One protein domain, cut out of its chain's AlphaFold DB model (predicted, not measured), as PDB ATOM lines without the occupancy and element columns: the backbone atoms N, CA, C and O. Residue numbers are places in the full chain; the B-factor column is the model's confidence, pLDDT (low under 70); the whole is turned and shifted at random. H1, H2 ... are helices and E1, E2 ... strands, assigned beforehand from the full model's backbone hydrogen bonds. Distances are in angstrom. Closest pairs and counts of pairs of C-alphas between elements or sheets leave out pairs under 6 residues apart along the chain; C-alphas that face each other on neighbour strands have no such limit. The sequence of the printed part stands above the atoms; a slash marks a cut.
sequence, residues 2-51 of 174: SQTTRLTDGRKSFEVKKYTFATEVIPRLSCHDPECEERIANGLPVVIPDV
ATOM      1  N   SER A   2      27.280  37.414   8.522       49.56
ATOM      2  CA  SER A   2      28.575  38.094   8.351       49.56
ATOM      3  C   SER A   2      29.667  37.182   8.900       49.56
ATOM      4  O   SER A   2      29.639  36.882  10.086       49.56
ATOM      5  N   GLN A   3      30.597  36.732   8.059       55.75
ATOM      6  CA  GLN A   3      31.777  36.002   8.525       55.75
ATOM      7  C   GLN A   3      32.708  36.994   9.234       55.75
ATOM      8  O   GLN A   3      33.117  37.994   8.639       55.75
ATOM      9  N   THR A   4      32.990  36.755  10.509       60.69
ATOM     10  CA  THR A   4      33.953  37.515  11.315       60.69
ATOM     11  C   THR A   4      35.284  36.775  11.345       60.69
ATOM     12  O   THR A   4      35.317  35.550  11.457       60.69
ATOM     13  N   THR A   5      36.385  37.517  11.248       63.41
ATOM     14  CA  THR A   5      37.740  36.983  11.445       63.41
ATOM     15  C   THR A   5      38.250  37.480  12.792       63.41
ATOM     16  O   THR A   5      38.063  38.650  13.122       63.41
ATOM     17  N   ARG A   6      38.885  36.612  13.585       56.34
ATOM     18  CA  ARG A   6      39.573  37.036  14.810       56.34
ATOM     19  C   ARG A   6      40.982  37.506  14.471       56.34
ATOM     20  O   ARG A   6      41.756  36.738  13.908       56.34
ATOM     21  N   LEU A   7      41.306  38.740  14.842       62.16
ATOM     22  CA  LEU A   7      42.678  39.245  14.875       62.16
ATOM     23  C   LEU A   7      43.128  39.360  16.331       62.16
ATOM     24  O   LEU A   7      42.328  39.711  17.196       62.16
ATOM     25  N   THR A   8      44.392  39.062  16.613       50.59
ATOM     26  CA  THR A   8      44.976  39.169  17.958       50.59
ATOM     27  C   THR A   8      46.114  40.179  17.938       50.59
ATOM     28  O   THR A   8      47.022  40.039  17.123       50.59
ATOM     29  N   ASP A   9      46.110  41.153  18.845       59.34
ATOM     30  CA  ASP A   9      47.217  42.115  19.009       59.34
ATOM     31  C   ASP A   9      48.254  41.673  20.064       59.34
ATOM     32  O   ASP A   9      49.074  42.466  20.521       59.34
ATOM     33  N   GLY A  10      48.189  40.404  20.485       55.00
ATOM     34  CA  GLY A  10      48.992  39.845  21.575       55.00
ATOM     35  C   GLY A  10      48.398  40.040  22.978       55.00
ATOM     36  O   GLY A  10      48.923  39.453  23.920       55.00
ATOM     37  N   ARG A  11      47.307  40.810  23.147       47.62
ATOM     38  CA  ARG A  11      46.631  41.021  24.450       47.62
ATOM     39  C   ARG A  11      45.108  40.856  24.403       47.62
ATOM     40  O   ARG A  11      44.530  40.418  25.396       47.62
ATOM     41  N   LYS A  12      44.448  41.172  23.285       55.12
ATOM     42  CA  LYS A  12      43.003  40.965  23.074       55.12
ATOM     43  C   LYS A  12      42.707  40.425  21.674       55.12
ATOM     44  O   LYS A  12      43.414  40.714  20.709       55.12
ATOM     45  N   SER A  13      41.645  39.626  21.570       61.19
ATOM     46  CA  SER A  13      41.081  39.198  20.288       61.19
ATOM     47  C   SER A  13      39.999  40.175  19.843       61.19
ATOM     48  O   SER A  13      39.035  40.389  20.580       61.19
ATOM     49  N   PHE A  14      40.123  40.706  18.634       70.19
ATOM     50  CA  PHE A  14      39.132  41.574  18.012       70.19
ATOM     51  C   PHE A  14      38.402  40.825  16.906       70.19
ATOM     52  O   PHE A  14      39.017  40.131  16.094       70.19
ATOM     53  N   GLU A  15      37.086  40.987  16.857       77.12
ATOM     54  CA  GLU A  15      36.282  40.522  15.736       77.12
ATOM     55  C   GLU A  15      36.257  41.591  14.647       77.12
ATOM     56  O   GLU A  15      35.627  42.641  14.794       77.12
ATOM     57  N   VAL A  16      36.929  41.321  13.529       82.25
ATOM     58  CA  VAL A  16      36.900  42.208  12.364       82.25
ATOM     59  C   VAL A  16      35.931  41.692  11.311       82.25
ATOM     60  O   VAL A  16      35.797  40.488  11.069       82.25
ATOM     61  N   LYS A  17      35.238  42.628  10.657       85.25
ATOM     62  CA  LYS A  17      34.392  42.315   9.502       85.25
ATOM     63  C   LYS A  17      35.272  41.842   8.349       85.25
ATOM     64  O   LYS A  17      36.269  42.485   8.032       85.25
ATOM     65  N   LYS A  18      34.868  40.756   7.693       86.81
ATOM     66  CA  LYS A  18      35.526  40.270   6.482       86.81
ATOM     67  C   LYS A  18      35.093  41.100   5.274       86.81
ATOM     68  O   LYS A  18      33.898  41.277   5.034       86.81
ATOM     69  N   TYR A  19      36.070  41.569   4.510       91.00
ATOM     70  CA  TYR A  19      35.867  42.223   3.221       91.00
ATOM     71  C   TYR A  19      36.463  41.368   2.097       91.00
ATOM     72  O   TYR A  19      37.181  40.405   2.355       91.00
ATOM     73  N   THR A  20      36.111  41.680   0.850       95.38
ATOM     74  CA  THR A  20      36.507  40.900  -0.336       95.38
ATOM     75  C   THR A  20      37.851  41.320  -0.931       95.38
ATOM     76  O   THR A  20      38.312  40.686  -1.874       95.38
ATOM     77  N   PHE A  21      38.460  42.389  -0.422       94.25
ATOM     78  CA  PHE A  21      39.748  42.904  -0.880       94.25
ATOM     79  C   PHE A  21      40.870  42.505   0.082       94.25
ATOM     80  O   PHE A  21      40.644  42.344   1.282       94.25
ATOM     81  N   ALA A  22      42.078  42.355  -0.459       94.50
ATOM     82  CA  ALA A  22      43.278  42.137   0.336       94.50
ATOM     83  C   ALA A  22      43.670  43.411   1.103       94.50
ATOM     84  O   ALA A  22      43.338  44.524   0.696       94.50
ATOM     85  N   THR A  23      44.382  43.235   2.213       93.56
ATOM     86  CA  THR A  23      44.883  44.324   3.059       93.56
ATOM     87  C   THR A  23      46.354  44.107   3.370       93.56
ATOM     88  O   THR A  23      46.778  42.966   3.547       93.56
ATOM     89  N   GLU A  24      47.091  45.196   3.539       93.75
ATOM     90  CA  GLU A  24      48.462  45.186   4.045       93.75
ATOM     91  C   GLU A  24      48.504  45.724   5.479       93.75
ATOM     92  O   GLU A  24      47.616  46.463   5.916       93.75
ATOM     93  N   VAL A  25      49.529  45.329   6.233       93.50
ATOM     94  CA  VAL A  25      49.719  45.796   7.608       93.50
ATOM     95  C   VAL A  25      50.360  47.179   7.578       93.50
ATOM     96  O   VAL A  25      51.444  47.350   7.028       93.50
ATOM     97  N   ILE A  26      49.715  48.160   8.212       97.19
ATOM     98  CA  ILE A  26      50.321  49.478   8.426       97.19
ATOM     99  C   ILE A  26      51.472  49.325   9.436       97.19
ATOM    100  O   ILE A  26      51.231  48.807  10.535       97.19
ATOM    101  N   PRO A  27      52.698  49.783   9.120       97.50
ATOM    102  CA  PRO A  27      53.833  49.659  10.027       97.50
ATOM    103  C   PRO A  27      53.622  50.388  11.349       97.50
ATOM    104  O   PRO A  27      53.025  51.466  11.404       97.50
ATOM    105  N   ARG A  28      54.133  49.779  12.419       98.25
ATOM    106  CA  ARG A  28      54.144  50.340  13.770       98.25
ATOM    107  C   ARG A  28      55.584  50.711  14.109       98.25
ATOM    108  O   ARG A  28      56.373  49.812  14.379       98.25
ATOM    109  N   LEU A  29      55.915  51.997  14.065       98.31
ATOM    110  CA  LEU A  29      57.289  52.500  14.187       98.31
ATOM    111  C   LEU A  29      57.385  53.514  15.329       98.31
ATOM    112  O   LEU A  29      56.413  54.209  15.615       98.31
ATOM    113  N   SER A  30      58.545  53.585  15.983       98.31
ATOM    114  CA  SER A  30      58.821  54.607  17.000       98.31
ATOM    115  C   SER A  30      58.819  56.003  16.378       98.31
ATOM    116  O   SER A  30      59.247  56.170  15.237       98.31
ATOM    117  N   CYS A  31      58.430  57.029  17.137       97.69
ATOM    118  CA  CYS A  31      58.592  58.423  16.714       97.69
ATOM    119  C   CYS A  31      60.065  58.851  16.536       97.69
ATOM    120  O   CYS A  31      60.322  59.931  16.010       97.69
ATOM    121  N   HIS A  32      61.021  58.028  16.976       97.00
ATOM    122  CA  HIS A  32      62.459  58.233  16.789       97.00
ATOM    123  C   HIS A  32      63.038  57.449  15.600       97.00
ATOM    124  O   HIS A  32      64.224  57.584  15.304       97.00
ATOM    125  N   ASP A  33      62.224  56.631  14.930       98.25
ATOM    126  CA  ASP A  33      62.636  55.856  13.763       98.25
ATOM    127  C   ASP A  33      62.694  56.756  12.510       98.25
ATOM    128  O   ASP A  33      61.688  57.395  12.177       98.25
ATOM    129  N   PRO A  34      63.822  56.821  11.778       98.06
ATOM    130  CA  PRO A  34      63.902  57.566  10.523       98.06
ATOM    131  C   PRO A  34      62.854  57.149   9.480       98.06
ATOM    132  O   PRO A  34      62.359  58.013   8.757       98.06
ATOM    133  N   GLU A  35      62.462  55.869   9.426       98.38
ATOM    134  CA  GLU A  35      61.410  55.405   8.509       98.38
ATOM    135  C   GLU A  35      60.046  56.006   8.891       98.38
ATOM    136  O   GLU A  35      59.235  56.328   8.018       98.38
ATOM    137  N   CYS A  36      59.783  56.226  10.185       98.38
ATOM    138  CA  CYS A  36      58.564  56.907  10.625       98.38
ATOM    139  C   CYS A  36      58.487  58.322  10.036       98.38
ATOM    140  O   CYS A  36      57.449  58.726   9.510       98.38
ATOM    141  N   GLU A  37      59.594  59.061  10.090       97.62
ATOM    142  CA  GLU A  37      59.685  60.415   9.537       97.62
ATOM    143  C   GLU A  37      59.558  60.430   8.010       97.62
ATOM    144  O   GLU A  37      58.841  61.267   7.459       97.62
ATOM    145  N   GLU A  38      60.202  59.487   7.318       98.31
ATOM    146  CA  GLU A  38      60.096  59.347   5.864       98.31
ATOM    147  C   GLU A  38      58.654  59.056   5.425       98.31
ATOM    148  O   GLU A  38      58.162  59.643   4.457       98.31
ATOM    149  N   ARG A  39      57.938  58.193   6.152       98.44
ATOM    150  CA  ARG A  39      56.529  57.890   5.863       98.44
ATOM    151  C   ARG A  39      55.642  59.117   5.999       98.44
ATOM    152  O   ARG A  39      54.846  59.371   5.096       98.44
ATOM    153  N   ILE A  40      55.795  59.889   7.076       98.19
ATOM    154  CA  ILE A  40      55.020  61.122   7.285       98.19
ATOM    155  C   ILE A  40      55.286  62.112   6.146       98.19
ATOM    156  O   ILE A  40      54.331  62.611   5.545       98.19
ATOM    157  N   ALA A  41      56.556  62.340   5.800       97.81
ATOM    158  CA  ALA A  41      56.946  63.272   4.741       97.81
ATOM    159  C   ALA A  41      56.393  62.882   3.360       97.81
ATOM    160  O   ALA A  41      56.049  63.751   2.561       97.81
ATOM    161  N   ASN A  42      56.254  61.580   3.096       97.94
ATOM    162  CA  ASN A  42      55.716  61.049   1.844       97.94
ATOM    163  C   ASN A  42      54.193  60.809   1.867       97.94
ATOM    164  O   ASN A  42      53.645  60.257   0.912       97.94
ATOM    165  N   GLY A  43      53.492  61.184   2.943       97.38
ATOM    166  CA  GLY A  43      52.046  60.966   3.066       97.38
ATOM    167  C   GLY A  43      51.643  59.489   3.162       97.38
ATOM    168  O   GLY A  43      50.518  59.127   2.813       97.38
ATOM    169  N   LEU A  44      52.551  58.626   3.621       98.25
ATOM    170  CA  LEU A  44      52.308  57.202   3.835       98.25
ATOM    171  C   LEU A  44      51.812  56.935   5.266       98.25
ATOM    172  O   LEU A  44      52.248  57.594   6.213       98.25
ATOM    173  N   PRO A  45      50.929  55.939   5.468       98.19
ATOM    174  CA  PRO A  45      50.416  55.624   6.793       98.19
ATOM    175  C   PRO A  45      51.493  54.987   7.682       98.19
ATOM    176  O   PRO A  45      52.283  54.144   7.240       98.19
ATOM    177  N   VAL A  46      51.465  55.354   8.963       98.19
ATOM    178  CA  VAL A  46      52.292  54.792  10.038       98.19
ATOM    179  C   VAL A  46      51.528  54.863  11.363       98.19
ATOM    180  O   VAL A  46      50.780  55.811  11.611       98.19
ATOM    181  N   VAL A  47      51.689  53.856  12.220       98.25
ATOM    182  CA  VAL A  47      51.193  53.865  13.602       98.25
ATOM    183  C   VAL A  47      52.359  54.154  14.540       98.25
ATOM    184  O   VAL A  47      53.328  53.401  14.558       98.25
ATOM    185  N   ILE A  48      52.239  55.198  15.360       98.19
ATOM    186  CA  ILE A  48      53.326  55.696  16.214       98.19
ATOM    187  C   ILE A  48      52.940  55.496  17.691       98.19
ATOM    188  O   ILE A  48      52.128  56.261  18.216       98.19
ATOM    189  N   PRO A  49      53.420  54.440  18.377       96.56
ATOM    190  CA  PRO A  49      52.894  54.042  19.684       96.56
ATOM    191  C   PRO A  49      53.447  54.851  20.869       96.56
ATOM    192  O   PRO A  49      52.818  54.878  21.929       96.56
ATOM    193  N   ASP A  50      54.605  55.486  20.713       97.50
ATOM    194  CA  ASP A  50      55.437  56.057  21.782       97.50
ATOM    195  C   ASP A  50      55.516  57.593  21.768       97.50
ATOM    196  O   ASP A  50      56.142  58.197  22.633       97.50
ATOM    197  N   VAL A  51      54.796  58.249  20.856       97.25
ATOM    198  CA  VAL A  51      54.712  59.718  20.772       97.25
ATOM    199  C   VAL A  51      54.018  60.367  21.979       97.25
ATOM    200  O   VAL A  51      54.196  61.556  22.246       97.25
TER     201      VAL A  51
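Overview. This is residues 2 to 51 of the 174 residues of the protein "Hypoxia-inducible factor 1-alpha inhibitor (HIF hydroxylase)" of Mytilus galloprovincialis (UniProt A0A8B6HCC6). With little regular structure, the domain is two small parts joined by a long winding link: a hairpin of two strands, E1 and E2, at one end and one short helix, H1, at the other. After H1, residues 42 to 51 fold back beside the far end of the link. The printed part has 50 residues, with E1, E2 and H1 in that order. The class is mixed, with only 18 residues in named elements, and the sheet is antiparallel, order E1, E2. The whole is only just loose, close to extended, with a radius of gyration of the C-alphas of 14.2 A, and only just flat, spanning 39 by 26 by 11 A.

Along the chain. E1 is residues 4 to 8, 13.0 A long, from C-alpha 4 at (33.953, 37.515, 11.315). E2 is residues 13 to 17, 13.1 A. H1 is residues 34 to 41, 10.7 A, ending at C-alpha 41 at (56.946, 63.272, 4.741).

Arrangement. E1 and E2 form a hairpin, antiparallel at 144 degrees. N 14 and O 7, 2.8 A apart, are within hydrogen-bond range. H1 and E1 are apart. In H1 every O i to N i+4 pair is within hydrogen-bond range.

Size, cuts and confidence. The C-alphas farthest apart, those of Ser 2 and Pro 34, are 40.4 A apart. The printed part has no cut. The link from E2 to H1, 16 residues, is long. Residues 2 to 13 have pLDDT under 70.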